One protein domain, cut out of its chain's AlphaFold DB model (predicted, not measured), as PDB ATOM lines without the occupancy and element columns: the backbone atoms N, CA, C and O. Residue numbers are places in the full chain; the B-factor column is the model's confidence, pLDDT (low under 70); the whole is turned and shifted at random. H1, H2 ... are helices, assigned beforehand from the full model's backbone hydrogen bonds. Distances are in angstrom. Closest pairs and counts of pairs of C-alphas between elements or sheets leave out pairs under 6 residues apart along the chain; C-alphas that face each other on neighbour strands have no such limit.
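Overview. This is residues 7 to 161 of the 317 residues of the protein "HTH LytTR-type domain-containing protein" of Gammaproteobacteria bacterium (UniProt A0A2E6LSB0). Picture a short helix, H2, packed between two long helices, H1 and H4, with a third long helix, H5, crossing H4 steeply and touching H2 with residues 61 to 62 of H2 alone; H3 follows H2 after one residue. H1 and H2 form a hairpin, and residues 154 to 161, including the last part of H5, stick out. The printed part has 155 residues, 128 of them in five named helices, H1 to H5 in order along the chain, with no named strand; the class is all helix. The whole is only just compact, close to loose, with a radius of gyration of the C-alphas of 18.0 A, and elongated, spanning 57 by 35 by 29 A.

Arrangement. Start with H1, residues 7 to 40, whose residues 19 to 35 touch H2, residues 48 to 63, at a shallow tilt of 25 degrees, opposite ways; their closest C-alphas, Gly 27 and Val 55, are 4.3 A apart. H4, residues 82 to 115, touches H2 with residues 100 to 111, closest at C-alphas Gly 57 and Phe 104, 5.6 A. H1 and H4 are apart. H5, residues 126 to 159, touches H4 at a steep tilt of 64 degrees, closest at C-alphas Ala 97 and Ser 135, 5.6 A. H5 also touches H2, closest at C-alphas Leu 61 and Gly 138, 7.3 A. H3, residues 65 to 74, only just touches H5, with 3 pairs of C-alphas within 8 A, closest at Leu 65 and Val 142, 7.6 A. Every O i to N i+4 pair is within hydrogen-bond range in H1, H2, H3 and H5; in H4 24 of 30 are.

Along the chain. Find C-alpha 7 at (2.912, -37.467, -37.097); from there H1 runs 49.3 A. H2 covers 21.3 A and H3 14.3 A. H4 runs 46.9 A, with a kink of 31 degrees near residue 94. H5 runs 49.1 A to C-alpha 159 at (-1.777, -52.187, -33.290).

Size, cuts and confidence. The two C-alphas farthest apart, Gly 42 and Met 161, are 58.6 A apart. The printed part has no cut, and no link is long. Look for low confidence, pLDDT under 70, at residues 7 to 8, 78 to 80 and 154 to 161.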
ATOM      1  N   ILE A   7       3.454 -36.574 -38.124       60.62
ATOM      2  CA  ILE A   7       2.912 -37.467 -37.097       60.62
ATOM      3  C   ILE A   7       4.008 -37.814 -36.086       60.62
ATOM      4  O   ILE A   7       3.836 -37.544 -34.901       60.62
ATOM      5  N   GLU A   8       5.148 -38.333 -36.536       66.06
ATOM      6  CA  GLU A   8       6.290 -38.692 -35.683       66.06
ATOM      7  C   GLU A   8       6.808 -37.494 -34.871       66.06
ATOM      8  O   GLU A   8       7.035 -37.597 -33.667       66.06
ATOM      9  N   ALA A   9       6.889 -36.320 -35.495       72.56
ATOM     10  CA  ALA A   9       7.237 -35.065 -34.845       72.56
ATOM     11  C   ALA A   9       6.277 -34.736 -33.691       72.56
ATOM     12  O   ALA A   9       6.708 -34.262 -32.641       72.56
ATOM     13  N   ARG A  10       4.974 -35.017 -33.845       80.12
ATOM     14  CA  ARG A  10       3.987 -34.845 -32.768       80.12
ATOM     15  C   ARG A  10       4.185 -35.853 -31.637       80.12
ATOM     16  O   ARG A  10       4.073 -35.451 -30.481       80.12
ATOM     17  N   TRP A  11       4.503 -37.113 -31.937       81.88
ATOM     18  CA  TRP A  11       4.824 -38.119 -30.913       81.88
ATOM     19  C   TRP A  11       6.049 -37.717 -30.101       81.88
ATOM     20  O   TRP A  11       5.978 -37.693 -28.876       81.88
ATOM     21  N   TRP A  12       7.129 -37.312 -30.772       83.88
ATOM     22  CA  TRP A  12       8.324 -36.809 -30.103       83.88
ATOM     23  C   TRP A  12       8.000 -35.586 -29.251       83.88
ATOM     24  O   TRP A  12       8.291 -35.601 -28.064       83.88
ATOM     25  N   ARG A  13       7.319 -34.561 -29.785       88.19
ATOM     26  CA  ARG A  13       6.943 -33.372 -28.991       88.19
ATOM     27  C   ARG A  13       6.152 -33.728 -27.730       88.19
ATOM     28  O   ARG A  13       6.420 -33.160 -26.677       88.19
ATOM     29  N   ARG A  14       5.210 -34.673 -27.823       89.44
ATOM     30  CA  ARG A  14       4.452 -35.173 -26.664       89.44
ATOM     31  C   ARG A  14       5.347 -35.904 -25.668       89.44
ATOM     32  O   ARG A  14       5.206 -35.678 -24.476       89.44
ATOM     33  N   PHE A  15       6.273 -36.730 -26.146       91.19
ATOM     34  CA  PHE A  15       7.244 -37.414 -25.298       91.19
ATOM     35  C   PHE A  15       8.168 -36.432 -24.569       91.19
ATOM     36  O   PHE A  15       8.276 -36.503 -23.351       91.19
ATOM     37  N   TYR A  16       8.755 -35.460 -25.276       91.69
ATOM     38  CA  TYR A  16       9.562 -34.397 -24.665       91.69
ATOM     39  C   TYR A  16       8.767 -33.637 -23.597       91.69
ATOM     40  O   TYR A  16       9.249 -33.460 -22.482       91.69
ATOM     41  N   ALA A  17       7.527 -33.240 -23.907       92.81
ATOM     42  CA  ALA A  17       6.656 -32.572 -22.943       92.81
ATOM     43  C   ALA A  17       6.353 -33.456 -21.722       92.81
ATOM     44  O   ALA A  17       6.374 -32.962 -20.599       92.81
ATOM     45  N   ALA A  18       6.119 -34.756 -21.924       93.88
ATOM     46  CA  ALA A  18       5.877 -35.703 -20.842       93.88
ATOM     47  C   ALA A  18       7.110 -35.894 -19.946       93.88
ATOM     48  O   ALA A  18       6.962 -35.917 -18.730       93.88
ATOM     49  N   VAL A  19       8.317 -35.971 -20.517       94.25
ATOM     50  CA  VAL A  19       9.565 -36.078 -19.740       94.25
ATOM     51  C   VAL A  19       9.813 -34.813 -18.922       94.25
ATOM     52  O   VAL A  19      10.142 -34.912 -17.746       94.25
ATOM     53  N   VAL A  20       9.606 -33.626 -19.502       94.62
ATOM     54  CA  VAL A  20       9.736 -32.359 -18.762       94.62
ATOM     55  C   VAL A  20       8.681 -32.256 -17.658       94.62
ATOM     56  O   VAL A  20       9.015 -31.906 -16.532       94.62
ATOM     57  N   ALA A  21       7.422 -32.604 -17.942       95.25
ATOM     58  CA  ALA A  21       6.360 -32.606 -16.939       95.25
ATOM     59  C   ALA A  21       6.660 -33.589 -15.797       95.25
ATOM     60  O   ALA A  21       6.535 -33.227 -14.630       95.25
ATOM     61  N   PHE A  22       7.117 -34.800 -16.127       95.12
ATOM     62  CA  PHE A  22       7.566 -35.780 -15.144       95.12
ATOM     63  C   PHE A  22       8.725 -35.241 -14.304       95.12
ATOM     64  O   PHE A  22       8.682 -35.362 -13.087       95.12
ATOM     65  N   ALA A  23       9.721 -34.601 -14.920       94.75
ATOM     66  CA  ALA A  23      10.856 -34.022 -14.209       94.75
ATOM     67  C   ALA A  23      10.430 -32.923 -13.221       94.75
ATOM     68  O   ALA A  23      10.917 -32.895 -12.095       94.75
ATOM     69  N   VAL A  24       9.486 -32.057 -13.604       96.06
ATOM     70  CA  VAL A  24       8.919 -31.048 -12.694       96.06
ATOM     71  C   VAL A  24       8.198 -31.717 -11.525       96.06
ATOM     72  O   VAL A  24       8.465 -31.374 -10.380       96.06
ATOM     73  N   VAL A  25       7.320 -32.690 -11.793       97.00
ATOM     74  CA  VAL A  25       6.592 -33.419 -10.738       97.00
ATOM     75  C   VAL A  25       7.558 -34.151  -9.810       97.00
ATOM     76  O   VAL A  25       7.417 -34.060  -8.597       97.00
ATOM     77  N   TYR A  26       8.560 -34.829 -10.360       94.75
ATOM     78  CA  TYR A  26       9.591 -35.517  -9.590       94.75
ATOM     79  C   TYR A  26      10.366 -34.546  -8.689       94.75
ATOM     80  O   TYR A  26      10.489 -34.795  -7.495       94.75
ATOM     81  N   GLY A  27      10.810 -33.403  -9.226       94.62
ATOM     82  CA  GLY A  27      11.484 -32.372  -8.435       94.62
ATOM     83  C   GLY A  27      10.591 -31.774  -7.342       94.62
ATOM     84  O   GLY A  27      11.066 -31.499  -6.247       94.62
ATOM     85  N   LEU A  28       9.287 -31.617  -7.599       96.31
ATOM     86  CA  LEU A  28       8.318 -31.187  -6.585       96.31
ATOM     87  C   LEU A  28       8.151 -32.223  -5.469       96.31
ATOM     88  O   LEU A  28       8.076 -31.841  -4.303       96.31
ATOM     89  N   VAL A  29       8.102 -33.512  -5.816       97.06
ATOM     90  CA  VAL A  29       8.029 -34.603  -4.836       97.06
ATOM     91  C   VAL A  29       9.278 -34.600  -3.960       97.06
ATOM     92  O   VAL A  29       9.144 -34.554  -2.743       97.06
ATOM     93  N   GLU A  30      10.470 -34.543  -4.552       94.88
ATOM     94  CA  GLU A  30      11.726 -34.509  -3.794       94.88
ATOM     95  C   GLU A  30      11.809 -33.269  -2.887       94.88
ATOM     96  O   GLU A  30      12.140 -33.371  -1.707       94.88
ATOM     97  N   ALA A  31      11.411 -32.100  -3.399       95.81
ATOM     98  CA  ALA A  31      11.351 -30.881  -2.600       95.81
ATOM     99  C   ALA A  31      10.364 -31.006  -1.428       95.81
ATOM    100  O   ALA A  31      10.647 -30.531  -0.327       95.81
ATOM    101  N   SER A  32       9.211 -31.645  -1.654       96.12
ATOM    102  CA  SER A  32       8.220 -31.884  -0.603       96.12
ATOM    103  C   SER A  32       8.729 -32.853   0.461       96.12
ATOM    104  O   SER A  32       8.505 -32.599   1.642       96.12
ATOM    105  N   SER A  33       9.480 -33.890   0.074       95.81
ATOM    106  CA  SER A  33      10.110 -34.826   1.009       95.81
ATOM    107  C   SER A  33      11.065 -34.096   1.952       95.81
ATOM    108  O   SER A  33      10.937 -34.233   3.165       95.81
ATOM    109  N   ILE A  34      11.929 -33.222   1.418       93.94
ATOM    110  CA  ILE A  34      12.864 -32.417   2.224       93.94
ATOM    111  C   ILE A  34      12.116 -31.522   3.221       93.94
ATOM    112  O   ILE A  34      12.514 -31.401   4.377       93.94
ATOM    113  N   LEU A  35      11.020 -30.888   2.793       94.19
ATOM    114  CA  LEU A  35      10.210 -30.037   3.672       94.19
ATOM    115  C   LEU A  35       9.519 -30.837   4.782       94.19
ATOM    116  O   LEU A  35       9.415 -30.355   5.909       94.19
ATOM    117  N   MET A  36       9.039 -32.041   4.468       93.62
ATOM    118  CA  MET A  36       8.396 -32.925   5.438       93.62
ATOM    119  C   MET A  36       9.399 -33.456   6.465       93.62
ATOM    120  O   MET A  36       9.099 -33.424   7.655       93.62
ATOM    121  N   GLU A  37      10.583 -33.884   6.024       95.19
ATOM    122  CA  GLU A  37      11.676 -34.323   6.902       95.19
ATOM    123  C   GLU A  37      12.138 -33.183   7.820       95.19
ATOM    124  O   GLU A  37      12.171 -33.341   9.037       95.19
ATOM    125  N   ALA A  38      12.367 -31.986   7.269       93.06
ATOM    126  CA  ALA A  38      12.743 -30.821   8.068       93.06
ATOM    127  C   ALA A  38      11.685 -30.482   9.134       93.06
ATOM    128  O   ALA A  38      12.019 -30.211  10.287       93.06
ATOM    129  N   GLY A  39      10.399 -30.562   8.776       92.00
ATOM    130  CA  GLY A  39       9.298 -30.368   9.715       92.00
ATOM    131  C   GLY A  39       9.258 -31.408  10.841       92.00
ATOM    132  O   GLY A  39       8.916 -31.055  11.970       92.00
ATOM    133  N   GLN A  40       9.629 -32.663  10.564       93.00
ATOM    134  CA  GLN A  40       9.732 -33.724  11.577       93.00
ATOM    135  C   GLN A  40      10.884 -33.476  12.554       93.00
ATOM    136  O   GLN A  40      10.718 -33.687  13.755       93.00
ATOM    137  N   ASP A  41      12.002 -32.953  12.057       93.88
ATOM    138  CA  ASP A  41      13.178 -32.618  12.862       93.88
ATOM    139  C   ASP A  41      13.050 -31.264  13.589       93.88
ATOM    140  O   ASP A  41      13.969 -30.823  14.280       93.88
ATOM    141  N   GLY A  42      11.907 -30.580  13.446       91.94
ATOM    142  CA  GLY A  42      11.663 -29.260  14.035       91.94
ATOM    143  C   GLY A  42      12.459 -28.128  13.376       91.94
ATOM    144  O   GLY A  42      12.568 -27.039  13.942       91.94
ATOM    145  N   VAL A  43      13.012 -28.361  12.184       93.62
ATOM    146  CA  VAL A  43      13.785 -27.391  11.405       93.62
ATOM    147  C   VAL A  43      12.874 -26.701  10.391       93.62
ATOM    148  O   VAL A  43      12.266 -27.330   9.529       93.62
ATOM    149  N   SER A  44      12.800 -25.371  10.440       89.56
ATOM    150  CA  SER A  44      12.070 -24.598   9.433       89.56
ATOM    151  C   SER A  44      12.966 -24.287   8.233       89.56
ATOM    152  O   SER A  44      13.922 -23.521   8.359       89.56
ATOM    153  N   VAL A  45      12.628 -24.826   7.060       92.00
ATOM    154  CA  VAL A  45      13.321 -24.525   5.798       92.00
ATOM    155  C   VAL A  45      12.402 -23.689   4.894       92.00
ATOM    156  O   VAL A  45      11.237 -24.051   4.717       92.00
ATOM    157  N   PRO A  46      12.882 -22.578   4.300       94.44
ATOM    158  CA  PRO A  46      12.091 -21.800   3.349       94.44
ATOM    159  C   PRO A  46      11.665 -22.642   2.140       94.44
ATOM    160  O   PRO A  46      12.497 -23.313   1.536       94.44
ATOM    161  N   LEU A  47      10.397 -22.544   1.724       93.94
ATOM    162  CA  LEU A  47       9.833 -23.333   0.612       93.94
ATOM    163  C   LEU A  47      10.612 -23.202  -0.703       93.94
ATOM    164  O   LEU A  47      10.712 -24.161  -1.467       93.94
ATOM    165  N   TRP A  48      11.156 -22.015  -0.981       95.44
ATOM    166  CA  TRP A  48      11.872 -21.748  -2.226       95.44
ATOM    167  C   TRP A  48      13.163 -22.568  -2.339       95.44
ATOM    168  O   TRP A  48      13.540 -22.938  -3.447       95.44
ATOM    169  N   PHE A  49      13.822 -22.882  -1.220       95.31
ATOM    170  CA  PHE A  49      15.137 -23.520  -1.210       95.31
ATOM    171  C   PHE A  49      15.119 -24.940  -1.809       95.31
ATOM    172  O   PHE A  49      15.786 -25.161  -2.827       95.31
ATOM    173  N   PRO A  50      14.335 -25.900  -1.276       95.75
ATOM    174  CA  PRO A  50      14.258 -27.236  -1.859       95.75
ATOM    175  C   PRO A  50      13.576 -27.210  -3.231       95.75
ATOM    176  O   PRO A  50      13.971 -27.958  -4.122       95.75
ATOM    177  N   LEU A  51      12.620 -26.300  -3.454       95.88
ATOM    178  CA  LEU A  51      11.951 -26.156  -4.746       95.88
ATOM    179  C   LEU A  51      12.937 -25.790  -5.861       95.88
ATOM    180  O   LEU A  51      12.990 -26.460  -6.891       95.88
ATOM    181  N   VAL A  52      13.735 -24.737  -5.657       96.56
ATOM    182  CA  VAL A  52      14.741 -24.304  -6.631       96.56
ATOM    183  C   VAL A  52      15.773 -25.406  -6.831       96.56
ATOM    184  O   VAL A  52      16.121 -25.692  -7.975       96.56
ATOM    185  N   ASN A  53      16.237 -26.064  -5.767       94.00
ATOM    186  CA  ASN A  53      17.257 -27.105  -5.874       94.00
ATOM    187  C   ASN A  53      16.773 -28.314  -6.667       94.00
ATOM    188  O   ASN A  53      17.394 -28.674  -7.672       94.00
ATOM    189  N   GLU A  54      15.653 -28.901  -6.277       95.44
ATOM    190  CA  GLU A  54      15.218 -30.169  -6.850       95.44
ATOM    191  C   GLU A  54      14.610 -29.997  -8.243       95.44
ATOM    192  O   GLU A  54      14.933 -30.756  -9.164       95.44
ATOM    193  N   VAL A  55      13.821 -28.938  -8.464       96.06
ATOM    194  CA  VAL A  55      13.225 -28.677  -9.782       96.06
ATOM    195  C   VAL A  55      14.288 -28.255 -10.796       96.06
ATOM    196  O   VAL A  55      14.252 -28.735 -11.929       96.06
ATOM    197  N   SER A  56      15.261 -27.409 -10.422       95.94
ATOM    198  CA  SER A  56      16.324 -27.014 -11.364       95.94
ATOM    199  C   SER A  56      17.150 -28.214 -11.822       95.94
ATOM    200  O   SER A  56      17.386 -28.349 -13.018       95.94
ATOM    201  N   GLY A  57      17.525 -29.124 -10.914       94.75
ATOM    202  CA  GLY A  57      18.247 -30.344 -11.279       94.75
ATOM    203  C   GLY A  57      17.433 -31.221 -12.233       94.75
ATOM    204  O   GLY A  57      17.874 -31.530 -13.338       94.75
ATOM    205  N   ALA A  58      16.197 -31.564 -11.864       95.06
ATOM    206  CA  ALA A  58      15.367 -32.439 -12.687       95.06
ATOM    207  C   ALA A  58      15.087 -31.852 -14.086       95.06
ATOM    208  O   ALA A  58      15.202 -32.549 -15.100       95.06
ATOM    209  N   VAL A  59      14.761 -30.557 -14.166       95.94
ATOM    210  CA  VAL A  59      14.465 -29.880 -15.438       95.94
ATOM    211  C   VAL A  59      15.714 -29.737 -16.308       95.94
ATOM    212  O   VAL A  59      15.616 -29.945 -17.519       95.94
ATOM    213  N   MET A  60      16.885 -29.427 -15.738       97.12
ATOM    214  CA  MET A  60      18.125 -29.331 -16.521       97.12
ATOM    215  C   MET A  60      18.528 -30.684 -17.113       97.12
ATOM    216  O   MET A  60      18.971 -30.737 -18.260       97.12
ATOM    217  N   LEU A  61      18.305 -31.790 -16.399       95.94
ATOM    218  CA  LEU A  61      18.510 -33.121 -16.966       95.94
ATOM    219  C   LEU A  61      17.531 -33.413 -18.112       95.94
ATOM    220  O   LEU A  61      17.940 -33.896 -19.170       95.94
ATOM    221  N   ALA A  62      16.247 -33.083 -17.944       94.94
ATOM    222  CA  ALA A  62      15.251 -33.231 -19.006       94.94
ATOM    223  C   ALA A  62      15.587 -32.370 -20.240       94.94
ATOM    224  O   ALA A  62      15.371 -32.801 -21.374       94.94
ATOM    225  N   ALA A  63      16.170 -31.184 -20.045       95.25
ATOM    226  CA  ALA A  63      16.633 -30.320 -21.129       95.25
ATOM    227  C   ALA A  63      17.781 -30.943 -21.946       95.25
ATOM    228  O   ALA A  63      17.928 -30.636 -23.129       95.25
ATOM    229  N   LEU A  64      18.549 -31.869 -21.359       96.69
ATOM    230  CA  LEU A  64      19.601 -32.625 -22.047       96.69
ATOM    231  C   LEU A  64      19.072 -33.825 -22.845       96.69
ATOM    232  O   LEU A  64      19.843 -34.477 -23.551       96.69
ATOM    233  N   LEU A  65      17.764 -34.098 -22.822       94.94
ATOM    234  CA  LEU A  65      17.152 -35.195 -23.575       94.94
ATOM    235  C   LEU A  65      17.510 -35.218 -25.080       94.94
ATOM    236  O   LEU A  65      17.746 -36.309 -25.600       94.94
ATOM    237  N   PRO A  66      17.592 -34.090 -25.821       92.81
ATOM    238  CA  PRO A  66      18.045 -34.108 -27.214       92.81
ATOM    239  C   PRO A  66      19.483 -34.615 -27.375       92.81
ATOM    240  O   PRO A  66      19.756 -35.370 -28.307       92.81
ATOM    241  N   LEU A  67      20.380 -34.239 -26.459       93.44
ATOM    242  CA  LEU A  67      21.776 -34.677 -26.453       93.44
ATOM    243  C   LEU A  67      21.881 -36.170 -26.114       93.44
ATOM    244  O   LEU A  67      22.579 -36.912 -26.802       93.44
ATOM    245  N   ILE A  68      21.123 -36.621 -25.111       93.06
ATOM    246  CA  ILE A  68      21.023 -38.038 -24.737       93.06
ATOM    247  C   ILE A  68      20.504 -38.866 -25.918       93.06
ATOM    248  O   ILE A  68      21.089 -39.888 -26.263       93.06
ATOM    249  N   ARG A  69      19.442 -38.399 -26.588       91.25
ATOM    250  CA  ARG A  69      18.878 -39.048 -27.779       91.25
ATOM    251  C   ARG A  69      19.876 -39.109 -28.932       91.25
ATOM    252  O   ARG A  69      19.892 -40.096 -29.660       91.25
ATOM    253  N   TRP A  70      20.651 -38.048 -29.144       90.50
ATOM    254  CA  TRP A  70      21.689 -38.034 -30.171       90.50
ATOM    255  C   TRP A  70      22.740 -39.112 -29.897       90.50
ATOM    256  O   TRP A  70      23.045 -39.888 -30.800       90.50
ATOM    257  N   PHE A  71      23.217 -39.218 -28.654       89.75
ATOM    258  CA  PHE A  71      24.203 -40.227 -28.274       89.75
ATOM    259  C   PHE A  71      23.646 -41.659 -28.347       89.75
ATOM    260  O   PHE A  71      24.279 -42.527 -28.940       89.75
ATOM    261  N   ASP A  72      22.424 -41.891 -27.857       88.25
ATOM    262  CA  ASP A  72      21.700 -43.167 -28.015       88.25
ATOM    263  C   ASP A  72      21.497 -43.541 -29.496       88.25
ATOM    264  O   ASP A  72      21.446 -44.711 -29.859       88.25
ATOM    265  N   GLY A  73      21.411 -42.554 -30.391       81.75
ATOM    266  CA  GLY A  73      21.387 -42.787 -31.834       81.75
ATOM    267  C   GLY A  73      22.716 -43.294 -32.406       81.75
ATOM    268  O   GLY A  73      22.695 -44.003 -33.410       81.75
ATOM    269  N   LEU A  74      23.847 -42.946 -31.784       81.88
ATOM    270  CA  LEU A  74      25.185 -43.403 -32.174       81.88
ATOM    271  C   LEU A  74      25.519 -44.777 -31.582       81.88
ATOM    272  O   LEU A  74      26.122 -45.603 -32.264       81.88
ATOM    273  N   PHE A  75      25.108 -45.022 -30.336       84.31
ATOM    274  CA  PHE A  75      25.378 -46.255 -29.590       84.31
ATOM    275  C   PHE A  75      24.086 -46.887 -29.061       84.31
ATOM    276  O   PHE A  75      23.909 -47.002 -27.852       84.31
ATOM    277  N   PRO A  76      23.158 -47.315 -29.931       79.94
ATOM    278  CA  PRO A  76      21.869 -47.821 -29.481       79.94
ATOM    279  C   PRO A  76      22.047 -49.044 -28.577       79.94
ATOM    280  O   PRO A  76      22.778 -49.976 -28.915       79.94
ATOM    281  N   ILE A  77      21.367 -49.069 -27.430       76.25
ATOM    282  CA  ILE A  77      21.407 -50.219 -26.519       76.25
ATOM    283  C   ILE A  77      20.434 -51.287 -27.042       76.25
ATOM    284  O   ILE A  77      19.220 -51.189 -26.853       76.25
ATOM    285  N   ARG A  78      20.959 -52.301 -27.745       67.25
ATOM    286  CA  ARG A  78      20.196 -53.447 -28.283       67.25
ATOM    287  C   ARG A  78      20.826 -54.771 -27.853       67.25
ATOM    288  O   ARG A  78      21.981 -54.808 -27.441       67.25
ATOM    289  N   GLY A  79      20.080 -55.869 -27.984       58.12
ATOM    290  CA  GLY A  79      20.518 -57.200 -27.536       58.12
ATOM    291  C   GLY A  79      21.821 -57.720 -28.165       58.12
ATOM    292  O   GLY A  79      22.499 -58.530 -27.552       58.12
ATOM    293  N   ASP A  80      22.200 -57.237 -29.346       56.66
ATOM    294  CA  ASP A  80      23.427 -57.589 -30.078       56.66
ATOM    295  C   ASP A  80      24.575 -56.580 -29.897       56.66
ATOM    296  O   ASP A  80      25.743 -56.930 -30.036       56.66
ATOM    297  N   THR A  81      24.259 -55.331 -29.557       71.88
ATOM    298  CA  THR A  81      25.223 -54.221 -29.429       71.88
ATOM    299  C   THR A  81      25.566 -53.882 -27.981       71.88
ATOM    300  O   THR A  81      26.501 -53.121 -27.736       71.88
ATOM    301  N   TRP A  82      24.861 -54.471 -27.009       77.25
ATOM    302  CA  TRP A  82      25.036 -54.188 -25.583       77.25
ATOM    303  C   TRP A  82      26.490 -54.232 -25.071       77.25
ATOM    304  O   TRP A  82      26.810 -53.358 -24.262       77.25
ATOM    305  N   PRO A  83      27.405 -55.121 -25.534       83.00
ATOM    306  CA  PRO A  83      28.772 -55.155 -25.010       83.00
ATOM    307  C   PRO A  83      29.582 -53.911 -25.384       83.00
ATOM    308  O   PRO A  83      30.545 -53.584 -24.701       83.00
ATOM    309  N   VAL A  84      29.195 -53.212 -26.454       84.00
ATOM    310  CA  VAL A  84      29.824 -51.961 -26.905       84.00
ATOM    311  C   VAL A  84      29.027 -50.755 -26.413       84.00
ATOM    312  O   VAL A  84      29.604 -49.803 -25.888       84.00
ATOM    313  N   SER A  85      27.698 -50.801 -26.522       86.81
ATOM    314  CA  SER A  85      26.836 -49.679 -26.156       86.81
ATOM    315  C   SER A  85      26.830 -49.416 -24.652       86.81
ATOM    316  O   SER A  85      26.897 -48.261 -24.244       86.81
ATOM    317  N   VAL A  86      26.810 -50.444 -23.796       88.56
ATOM    318  CA  VAL A  86      26.776 -50.227 -22.338       88.56
ATOM    319  C   VAL A  86      28.041 -49.511 -21.840       88.56
ATOM    320  O   VAL A  86      27.895 -48.474 -21.187       88.56
ATOM    321  N   PRO A  87      29.270 -49.953 -22.182       93.50
ATOM    322  CA  PRO A  87      30.474 -49.195 -21.849       93.50
ATOM    323  C   PRO A  87      30.496 -47.789 -22.457       93.50
ATOM    324  O   PRO A  87      30.906 -46.848 -21.783       93.50
ATOM    325  N   ALA A  88      30.012 -47.610 -23.692       92.56
ATOM    326  CA  ALA A  88      29.936 -46.290 -24.320       92.56
ATOM    327  C   ALA A  88      29.003 -45.336 -23.550       92.56
ATOM    328  O   ALA A  88      29.378 -44.198 -23.269       92.56
ATOM    329  N   HIS A  89      27.821 -45.802 -23.138       94.25
ATOM    330  CA  HIS A  89      26.890 -45.032 -22.309       94.25
ATOM    331  C   HIS A  89      27.445 -44.759 -20.905       94.25
ATOM    332  O   HIS A  89      27.219 -43.670 -20.375       94.25
ATOM    333  N   ALA A  90      28.188 -45.704 -20.322       94.19
ATOM    334  CA  ALA A  90      28.867 -45.516 -19.042       94.19
ATOM    335  C   ALA A  90      30.001 -44.485 -19.130       94.19
ATOM    336  O   ALA A  90      30.198 -43.715 -18.201       94.19
ATOM    337  N   LEU A  91      30.732 -44.420 -20.243       95.75
ATOM    338  CA  LEU A  91      31.738 -43.380 -20.465       95.75
ATOM    339  C   LEU A  91      31.096 -42.018 -20.745       95.75
ATOM    340  O   LEU A  91      31.589 -40.995 -20.278       95.75
ATOM    341  N   PHE A  92      29.980 -41.995 -21.474       96.12
ATOM    342  CA  PHE A  92      29.258 -40.767 -21.797       96.12
ATOM    343  C   PHE A  92      28.528 -40.144 -20.599       96.12
ATOM    344  O   PHE A  92      28.320 -38.929 -20.579       96.12
ATOM    345  N   SER A  93      28.178 -40.925 -19.572       96.12
ATOM    346  CA  SER A  93      27.532 -40.385 -18.368       96.12
ATOM    347  C   SER A  93      28.409 -39.358 -17.644       96.12
ATOM    348  O   SER A  93      27.868 -38.426 -17.055       96.12
ATOM    349  N   PHE A  94      29.740 -39.471 -17.716       95.31
ATOM    350  CA  PHE A  94      30.673 -38.530 -17.089       95.31
ATOM    351  C   PHE A  94      30.600 -37.113 -17.693       95.31
ATOM    352  O   PHE A  94      30.262 -36.183 -16.957       95.31
ATOM    353  N   PRO A  95      30.863 -36.891 -18.999       96.56
ATOM    354  CA  PRO A  95      30.745 -35.559 -19.590       96.56
ATOM    355  C   PRO A  95      29.307 -35.033 -19.541       96.56
ATOM    356  O   PRO A  95      29.106 -33.839 -19.322       96.56
ATOM    357  N   LEU A  96      28.299 -35.904 -19.675       96.69
ATOM    358  CA  LEU A  96      26.902 -35.503 -19.529       96.69
ATOM    359  C   LEU A  96      26.610 -34.969 -18.119       96.69
ATOM    360  O   LEU A  96      25.966 -33.929 -17.988       96.69
ATOM    361  N   ALA A  97      27.101 -35.640 -17.073       95.62
ATOM    362  CA  ALA A  97      26.941 -35.194 -15.694       95.62
ATOM    363  C   ALA A  97      27.636 -33.850 -15.446       95.62
ATOM    364  O   ALA A  97      27.061 -32.992 -14.788       95.62
ATOM    365  N   LEU A  98      28.822 -33.617 -16.017       94.75
ATOM    366  CA  LEU A  98      29.495 -32.317 -15.913       94.75
ATOM    367  C   LEU A  98      28.677 -31.193 -16.560       94.75
ATOM    368  O   LEU A  98      28.532 -30.125 -15.967       94.75
ATOM    369  N   ILE A  99      28.104 -31.438 -17.744       97.19
ATOM    370  CA  ILE A  99      27.216 -30.478 -18.414       97.19
ATOM    371  C   ILE A  99      25.966 -30.230 -17.562       97.19
ATOM    372  O   ILE A  99      25.576 -29.083 -17.357       97.19
ATOM    373  N   HIS A 100      25.358 -31.291 -17.033       96.62
ATOM    374  CA  HIS A 100      24.187 -31.201 -16.167       96.62
ATOM    375  C   HIS A 100      24.464 -30.372 -14.902       96.62
ATOM    376  O   HIS A 100      23.705 -29.449 -14.601       96.62
ATOM    377  N   ILE A 101      25.585 -30.643 -14.222       94.19
ATOM    378  CA  ILE A 101      26.042 -29.895 -13.047       94.19
ATOM    379  C   ILE A 101      26.252 -28.427 -13.397       94.19
ATOM    380  O   ILE A 101      25.681 -27.555 -12.749       94.19
ATOM    381  N   ALA A 102      26.995 -28.136 -14.463       94.88
ATOM    382  CA  ALA A 102      27.222 -26.763 -14.895       94.88
ATOM    383  C   ALA A 102      25.905 -26.010 -15.165       94.88
ATOM    384  O   ALA A 102      25.770 -24.852 -14.766       94.88
ATOM    385  N   LEU A 103      24.920 -26.669 -15.788       96.44
ATOM    386  CA  LEU A 103      23.618 -26.077 -16.089       96.44
ATOM    387  C   LEU A 103      22.829 -25.720 -14.827       96.44
ATOM    388  O   LEU A 103      22.420 -24.567 -14.683       96.44
ATOM    389  N   PHE A 104      22.624 -26.657 -13.893       95.38
ATOM    390  CA  PHE A 104      21.848 -26.325 -12.692       95.38
ATOM    391  C   PHE A 104      22.609 -25.366 -11.770       95.38
ATOM    392  O   PHE A 104      21.982 -24.521 -11.136       95.38
ATOM    393  N   VAL A 105      23.946 -25.431 -11.719       94.81
ATOM    394  CA  VAL A 105      24.768 -24.469 -10.968       94.81
ATOM    395  C   VAL A 105      24.571 -23.064 -11.529       94.81
ATOM    396  O   VAL A 105      24.383 -22.125 -10.759       94.81
ATOM    397  N   ALA A 106      24.585 -22.907 -12.857       96.25
ATOM    398  CA  ALA A 106      24.351 -21.617 -13.501       96.25
ATOM    399  C   ALA A 106      22.962 -21.065 -13.155       96.25
ATOM    400  O   ALA A 106      22.846 -19.910 -12.750       96.25
ATOM    401  N   VAL A 107      21.922 -21.901 -13.229       96.88
ATOM    402  CA  VAL A 107      20.556 -21.517 -12.836       96.88
ATOM    403  C   VAL A 107      20.507 -21.090 -11.370       96.88
ATOM    404  O   VAL A 107      19.983 -20.024 -11.055       96.88
ATOM    405  N   ARG A 108      21.085 -21.876 -10.459       95.94
ATOM    406  CA  ARG A 108      21.048 -21.583  -9.021       95.94
ATOM    407  C   ARG A 108      21.830 -20.316  -8.671       95.94
ATOM    408  O   ARG A 108      21.329 -19.517  -7.893       95.94
ATOM    409  N   LYS A 109      22.975 -20.057  -9.312       96.38
ATOM    410  CA  LYS A 109      23.719 -18.791  -9.156       96.38
ATOM    411  C   LYS A 109      22.937 -17.558  -9.616       96.38
ATOM    412  O   LYS A 109      23.198 -16.473  -9.113       96.38
ATOM    413  N   LEU A 110      21.998 -17.712 -10.549       96.62
ATOM    414  CA  LEU A 110      21.123 -16.624 -10.994       96.62
ATOM    415  C   LEU A 110      19.900 -16.444 -10.086       96.62
ATOM    416  O   LEU A 110      19.452 -15.321  -9.888       96.62
ATOM    417  N   VAL A 111      19.352 -17.537  -9.547       97.12
ATOM    418  CA  VAL A 111      18.095 -17.518  -8.780       97.12
ATOM    419  C   VAL A 111      18.312 -17.226  -7.296       97.12
ATOM    420  O   VAL A 111      17.521 -16.499  -6.710       97.12
ATOM    421  N   TYR A 112      19.366 -17.761  -6.679       97.06
ATOM    422  CA  TYR A 112      19.628 -17.589  -5.243       97.06
ATOM    423  C   TYR A 112      19.733 -16.117  -4.803       97.06
ATOM    424  O   TYR A 112      19.105 -15.771  -3.801       97.06
ATOM    425  N   PRO A 113      20.405 -15.224  -5.561       97.44
ATOM    426  CA  PRO A 113      20.459 -13.805  -5.210       97.44
ATOM    427  C   PRO A 113      19.090 -13.110  -5.176       97.44
ATOM    428  O   PRO A 113      18.962 -12.068  -4.549       97.44
ATOM    429  N   LEU A 114      18.054 -13.674  -5.814       96.88
ATOM    430  CA  LEU A 114      16.683 -13.143  -5.750       96.88
ATOM    431  C   LEU A 114      16.022 -13.357  -4.377       96.88
ATOM    432  O   LEU A 114      14.962 -12.793  -4.122       96.88
ATOM    433  N   PHE A 115      16.629 -14.181  -3.522       96.38
ATOM    434  CA  PHE A 115      16.179 -14.500  -2.167       96.38
ATOM    435  C   PHE A 115      17.219 -14.104  -1.108       96.38
ATOM    436  O   PHE A 115      17.244 -14.701  -0.033       96.38
ATOM    437  N   ASP A 116      18.106 -13.153  -1.431       95.88
ATOM    438  CA  ASP A 116      19.205 -12.703  -0.563       95.88
ATOM    439  C   ASP A 116      20.107 -13.856  -0.073       95.88
ATOM    440  O   ASP A 116      20.646 -13.837   1.034       95.88
ATOM    441  N   ALA A 117      20.266 -14.886  -0.910       94.62
ATOM    442  CA  ALA A 117      21.068 -16.067  -0.626       94.62
ATOM    443  C   ALA A 117      22.184 -16.250  -1.663       94.62
ATOM    444  O   ALA A 117      22.084 -15.812  -2.810       94.62
ATOM    445  N   GLU A 118      23.236 -16.975  -1.281       93.00
ATOM    446  CA  GLU A 118      24.329 -17.351  -2.179       93.00
ATOM    447  C   GLU A 118      24.336 -18.861  -2.426       93.00
ATOM    448  O   GLU A 118      24.209 -19.665  -1.499       93.00
ATOM    449  N   TYR A 119      24.489 -19.262  -3.691       91.44
ATOM    450  CA  TYR A 119      24.641 -20.671  -4.039       91.44
ATOM    451  C   TYR A 119      26.114 -21.082  -3.993       91.44
ATOM    452  O   TYR A 119      26.920 -20.645  -4.823       91.44
ATOM    453  N   VAL A 120      26.441 -21.984  -3.070       86.06
ATOM    454  CA  VAL A 120      27.779 -22.561  -2.917       86.06
ATOM    455  C   VAL A 120      27.770 -23.991  -3.454       86.06
ATOM    456  O   VAL A 120      26.945 -24.815  -3.061       86.06
ATOM    457  N   ILE A 121      28.688 -24.286  -4.376       79.94
ATOM    458  CA  ILE A 121      28.938 -25.660  -4.823       79.94
ATOM    459  C   ILE A 121      29.596 -26.392  -3.653       79.94
ATOM    460  O   ILE A 121      30.547 -25.871  -3.073       79.94
ATOM    461  N   GLY A 122      29.073 -27.568  -3.299       75.00
ATOM    462  CA  GLY A 122      29.629 -28.391  -2.225       75.00
ATOM    463  C   GLY A 122      31.074 -28.835  -2.486       75.00
ATOM    464  O   GLY A 122      31.691 -28.477  -3.487       75.00
ATOM    465  N   ASP A 123      31.614 -29.644  -1.576       81.00
ATOM    466  CA  ASP A 123      32.989 -30.144  -1.667       81.00
ATOM    467  C   ASP A 123      33.311 -30.794  -3.031       81.00
ATOM    468  O   ASP A 123      32.527 -31.578  -3.573       81.00
ATOM    469  N   ILE A 124      34.502 -30.494  -3.563       73.38
ATOM    470  CA  ILE A 124      34.962 -30.954  -4.884       73.38
ATOM    471  C   ILE A 124      35.213 -32.473  -4.891       73.38
ATOM    472  O   ILE A 124      35.148 -33.099  -5.947       73.38
ATOM    473  N   GLY A 125      35.457 -33.087  -3.729       81.31
ATOM    474  CA  GLY A 125      35.604 -34.533  -3.586       81.31
ATOM    475  C   GLY A 125      34.257 -35.252  -3.520       81.31
ATOM    476  O   GLY A 125      33.706 -35.698  -4.530       81.31
ATOM    477  N   PHE A 126      33.724 -35.398  -2.306       81.75
ATOM    478  CA  PHE A 126      32.519 -36.203  -2.075       81.75
ATOM    479  C   PHE A 126      31.249 -35.547  -2.623       81.75
ATOM    480  O   PHE A 126      30.344 -36.259  -3.064       81.75
ATOM    481  N   GLY A 127      31.187 -34.213  -2.644       81.75
ATOM    482  CA  GLY A 127      30.052 -33.479  -3.207       81.75
ATOM    483  C   GLY A 127      29.914 -33.710  -4.710       81.75
ATOM    484  O   GLY A 127      28.831 -34.050  -5.185       81.75
ATOM    485  N   LEU A 128      31.015 -33.640  -5.463       84.94
ATOM    486  CA  LEU A 128      30.994 -33.911  -6.903       84.94
ATOM    487  C   LEU A 128      30.607 -35.367  -7.213       84.94
ATOM    488  O   LEU A 128      29.835 -35.620  -8.138       84.94
ATOM    489  N   LEU A 129      31.097 -36.330  -6.423       88.62
ATOM    490  CA  LEU A 129      30.716 -37.737  -6.569       88.62
ATOM    491  C   LEU A 129      29.221 -37.960  -6.288       88.62
ATOM    492  O   LEU A 129      28.565 -38.728  -6.996       88.62
ATOM    493  N   TYR A 130      28.677 -37.285  -5.275       89.50
ATOM    494  CA  TYR A 130      27.251 -37.312  -4.964       89.50
ATOM    495  C   TYR A 130      26.413 -36.777  -6.136       89.50
ATOM    496  O   TYR A 130      25.481 -37.454  -6.583       89.50
ATOM    497  N   GLU A 131      26.788 -35.621  -6.689       90.75
ATOM    498  CA  GLU A 131      26.100 -35.005  -7.831       90.75
ATOM    499  C   GLU A 131      26.213 -35.854  -9.106       90.75
ATOM    500  O   GLU A 131      25.239 -36.006  -9.854       90.75
ATOM    501  N   TYR A 132      27.371 -36.486  -9.335       92.94
ATOM    502  CA  TYR A 132      27.545 -37.461 -10.411       92.94
ATOM    503  C   TYR A 132      26.595 -38.647 -10.242       92.94
ATOM    504  O   TYR A 132      25.871 -38.986 -11.176       92.94
ATOM    505  N   ARG A 133      26.548 -39.262  -9.053       94.06
ATOM    506  CA  ARG A 133      25.679 -40.416  -8.782       94.06
ATOM    507  C   ARG A 133      24.208 -40.073  -9.013       94.06
ATOM    508  O   ARG A 133      23.503 -40.849  -9.656       94.06
ATOM    509  N   LYS A 134      23.755 -38.909  -8.532       90.00
ATOM    510  CA  LYS A 134      22.387 -38.413  -8.753       90.00
ATOM    511  C   LYS A 134      22.106 -38.229 -10.251       90.00
ATOM    512  O   LYS A 134      21.099 -38.723 -10.757       90.00
ATOM    513  N   SER A 135      23.043 -37.621 -10.979       93.75
ATOM    514  CA  SER A 135      22.948 -37.426 -12.433       93.75
ATOM    515  C   SER A 135      22.929 -38.749 -13.210       93.75
ATOM    516  O   SER A 135      22.157 -38.896 -14.156       93.75
ATOM    517  N   ALA A 136      23.735 -39.732 -12.802       94.38
ATOM    518  CA  ALA A 136      23.819 -41.042 -13.443       94.38
ATOM    519  C   ALA A 136      22.506 -41.829 -13.316       94.38
ATOM    520  O   ALA A 136      22.040 -42.402 -14.299       94.38
ATOM    521  N   VAL A 137      21.869 -41.812 -12.138       94.50
ATOM    522  CA  VAL A 137      20.551 -42.443 -11.943       94.50
ATOM    523  C   VAL A 137      19.501 -41.778 -12.830       94.50
ATOM    524  O   VAL A 137      18.774 -42.468 -13.544       94.50
ATOM    525  N   GLY A 138      19.457 -40.444 -12.847       92.44
ATOM    526  CA  GLY A 138      18.543 -39.710 -13.720       92.44
ATOM    527  C   GLY A 138      18.761 -40.036 -15.201       92.44
ATOM    528  O   GLY A 138      17.802 -40.253 -15.941       92.44
ATOM    529  N   TYR A 139      20.017 -40.132 -15.637       94.69
ATOM    530  CA  TYR A 139      20.368 -40.522 -17.001       94.69
ATOM    531  C   TYR A 139      19.836 -41.917 -17.360       94.69
ATOM    532  O   TYR A 139      19.222 -42.085 -18.416       94.69
ATOM    533  N   VAL A 140      19.989 -42.903 -16.470       93.75
ATOM    534  CA  VAL A 140      19.444 -44.257 -16.668       93.75
ATOM    535  C   VAL A 140      17.917 -44.236 -16.766       93.75
ATOM    536  O   VAL A 140      17.363 -44.867 -17.665       93.75
ATOM    537  N   ILE A 141      17.227 -43.477 -15.907       92.25
ATOM    538  CA  ILE A 141      15.763 -43.324 -15.970       92.25
ATOM    539  C   ILE A 141      15.337 -42.770 -17.334       92.25
ATOM    540  O   ILE A 141      14.408 -43.289 -17.957       92.25
ATOM    541  N   VAL A 142      16.043 -41.755 -17.838       91.81
ATOM    542  CA  VAL A 142      15.783 -41.180 -19.163       91.81
ATOM    543  C   VAL A 142      16.018 -42.203 -20.279       91.81
ATOM    544  O   VAL A 142      15.201 -42.282 -21.197       91.81
ATOM    545  N   LEU A 143      17.080 -43.012 -20.208       89.94
ATOM    546  CA  LEU A 143      17.335 -44.081 -21.184       89.94
ATOM    547  C   LEU A 143      16.225 -45.139 -21.183       89.94
ATOM    548  O   LEU A 143      15.755 -45.533 -22.248       89.94
ATOM    549  N   VAL A 144      15.756 -45.559 -20.006       89.06
ATOM    550  CA  VAL A 144      14.636 -46.504 -19.883       89.06
ATOM    551  C   VAL A 144      13.357 -45.906 -20.470       89.06
ATOM    552  O   VAL A 144      12.660 -46.575 -21.233       89.06
ATOM    553  N   ALA A 145      13.066 -44.634 -20.182       88.56
ATOM    554  CA  ALA A 145      11.918 -43.934 -20.752       88.56
ATOM    555  C   ALA A 145      12.017 -43.814 -22.283       88.56
ATOM    556  O   ALA A 145      11.029 -44.033 -22.984       88.56
ATOM    557  N   LEU A 146      13.208 -43.516 -22.816       86.88
ATOM    558  CA  LEU A 146      13.479 -43.480 -24.254       86.88
ATOM    559  C   LEU A 146      13.267 -44.849 -24.902       86.88
ATOM    560  O   LEU A 146      12.583 -44.939 -25.922       86.88
ATOM    561  N   TYR A 147      13.808 -45.911 -24.307       85.75
ATOM    562  CA  TYR A 147      13.630 -47.278 -24.789       85.75
ATOM    563  C   TYR A 147      12.151 -47.681 -24.793       85.75
ATOM    564  O   TYR A 147      11.622 -48.112 -25.819       85.75
ATOM    565  N   GLY A 148      11.454 -47.455 -23.674       80.44
ATOM    566  CA  GLY A 148      10.026 -47.726 -23.539       80.44
ATOM    567  C   GLY A 148       9.183 -46.940 -24.543       80.44
ATOM    568  O   GLY A 148       8.283 -47.502 -25.159       80.44
ATOM    569  N   PHE A 149       9.507 -45.667 -24.786       86.00
ATOM    570  CA  PHE A 149       8.824 -44.851 -25.790       86.00
ATOM    571  C   PHE A 149       9.044 -45.368 -27.214       86.00
ATOM    572  O   PHE A 149       8.084 -45.467 -27.979       86.00
ATOM    573  N   ARG A 150      10.279 -45.743 -27.573       81.75
ATOM    574  CA  ARG A 150      10.580 -46.336 -28.888       81.75
ATOM    575  C   ARG A 150       9.799 -47.635 -29.082       81.75
ATOM    576  O   ARG A 150       9.158 -47.805 -30.118       81.75
ATOM    577  N   HIS A 151       9.772 -48.489 -28.061       78.06
ATOM    578  CA  HIS A 151       9.000 -49.728 -28.080       78.06
ATOM    579  C   HIS A 151       7.487 -49.472 -28.167       78.06
ATOM    580  O   HIS A 151       6.781 -50.136 -28.921       78.06
ATOM    581  N   TYR A 152       6.981 -48.469 -27.450       79.00
ATOM    582  CA  TYR A 152       5.577 -48.078 -27.488       79.00
ATOM    583  C   TYR A 152       5.153 -47.567 -28.864       79.00
ATOM    584  O   TYR A 152       4.129 -48.008 -29.375       79.00
ATOM    585  N   VAL A 153       5.932 -46.676 -29.488       73.56
ATOM    586  CA  VAL A 153       5.652 -46.188 -30.847       73.56
ATOM    587  C   VAL A 153       5.656 -47.353 -31.839       73.56
ATOM    588  O   VAL A 153       4.782 -47.421 -32.699       73.56
ATOM    589  N   GLN A 154       6.582 -48.299 -31.689       69.81
ATOM    590  CA  GLN A 154       6.635 -49.505 -32.510       69.81
ATOM    591  C   GLN A 154       5.399 -50.396 -32.311       69.81
ATOM    592  O   GLN A 154       4.784 -50.819 -33.285       69.81
ATOM    593  N   LEU A 155       4.977 -50.630 -31.066       67.94
ATOM    594  CA  LEU A 155       3.782 -51.417 -30.761       67.94
ATOM    595  C   LEU A 155       2.502 -50.729 -31.247       67.94
ATOM    596  O   LEU A 155       1.633 -51.378 -31.816       67.94
ATOM    597  N   ARG A 156       2.404 -49.407 -31.083       69.06
ATOM    598  CA  ARG A 156       1.330 -48.578 -31.643       69.06
ATOM    599  C   ARG A 156       1.245 -48.734 -33.151       69.06
ATOM    600  O   ARG A 156       0.151 -48.922 -33.647       69.06
ATOM    601  N   ARG A 157       2.367 -48.719 -33.872       66.75
ATOM    602  CA  ARG A 157       2.373 -48.961 -35.326       66.75
ATOM    603  C   ARG A 157       1.862 -50.362 -35.678       66.75
ATOM    604  O   ARG A 157       1.162 -50.510 -36.669       66.75
ATOM    605  N   LEU A 158       2.155 -51.368 -34.849       61.81
ATOM    606  CA  LEU A 158       1.648 -52.733 -35.033       61.81
ATOM    607  C   LEU A 158       0.145 -52.870 -34.724       61.81
ATOM    608  O   LEU A 158      -0.522 -53.677 -35.364       61.81
ATOM    609  N   LEU A 159      -0.380 -52.118 -33.749       59.44
ATOM    610  CA  LEU A 159      -1.777 -52.187 -33.290       59.44
ATOM    611  C   LEU A 159      -2.719 -51.219 -34.024       59.44
ATOM    612  O   LEU A 159      -3.863 -51.571 -34.285       59.44
ATOM    613  N   ASP A 160      -2.247 -50.021 -34.380       57.66
ATOM    614  CA  ASP A 160      -2.962 -49.035 -35.206       57.66
ATOM    615  C   ASP A 160      -2.976 -49.452 -36.689       57.66
ATOM    616  O   ASP A 160      -3.392 -48.665 -37.538       57.66
ATOM    617  N   MET A 161      -2.567 -50.682 -37.025       51.84
ATOM    618  CA  MET A 161      -3.069 -51.333 -38.227       51.84
ATOM    619  C   MET A 161      -4.554 -51.614 -37.973       51.84
ATOM    620  O   MET A 161      -4.857 -52.594 -37.290       51.84
TER     621      MET A 161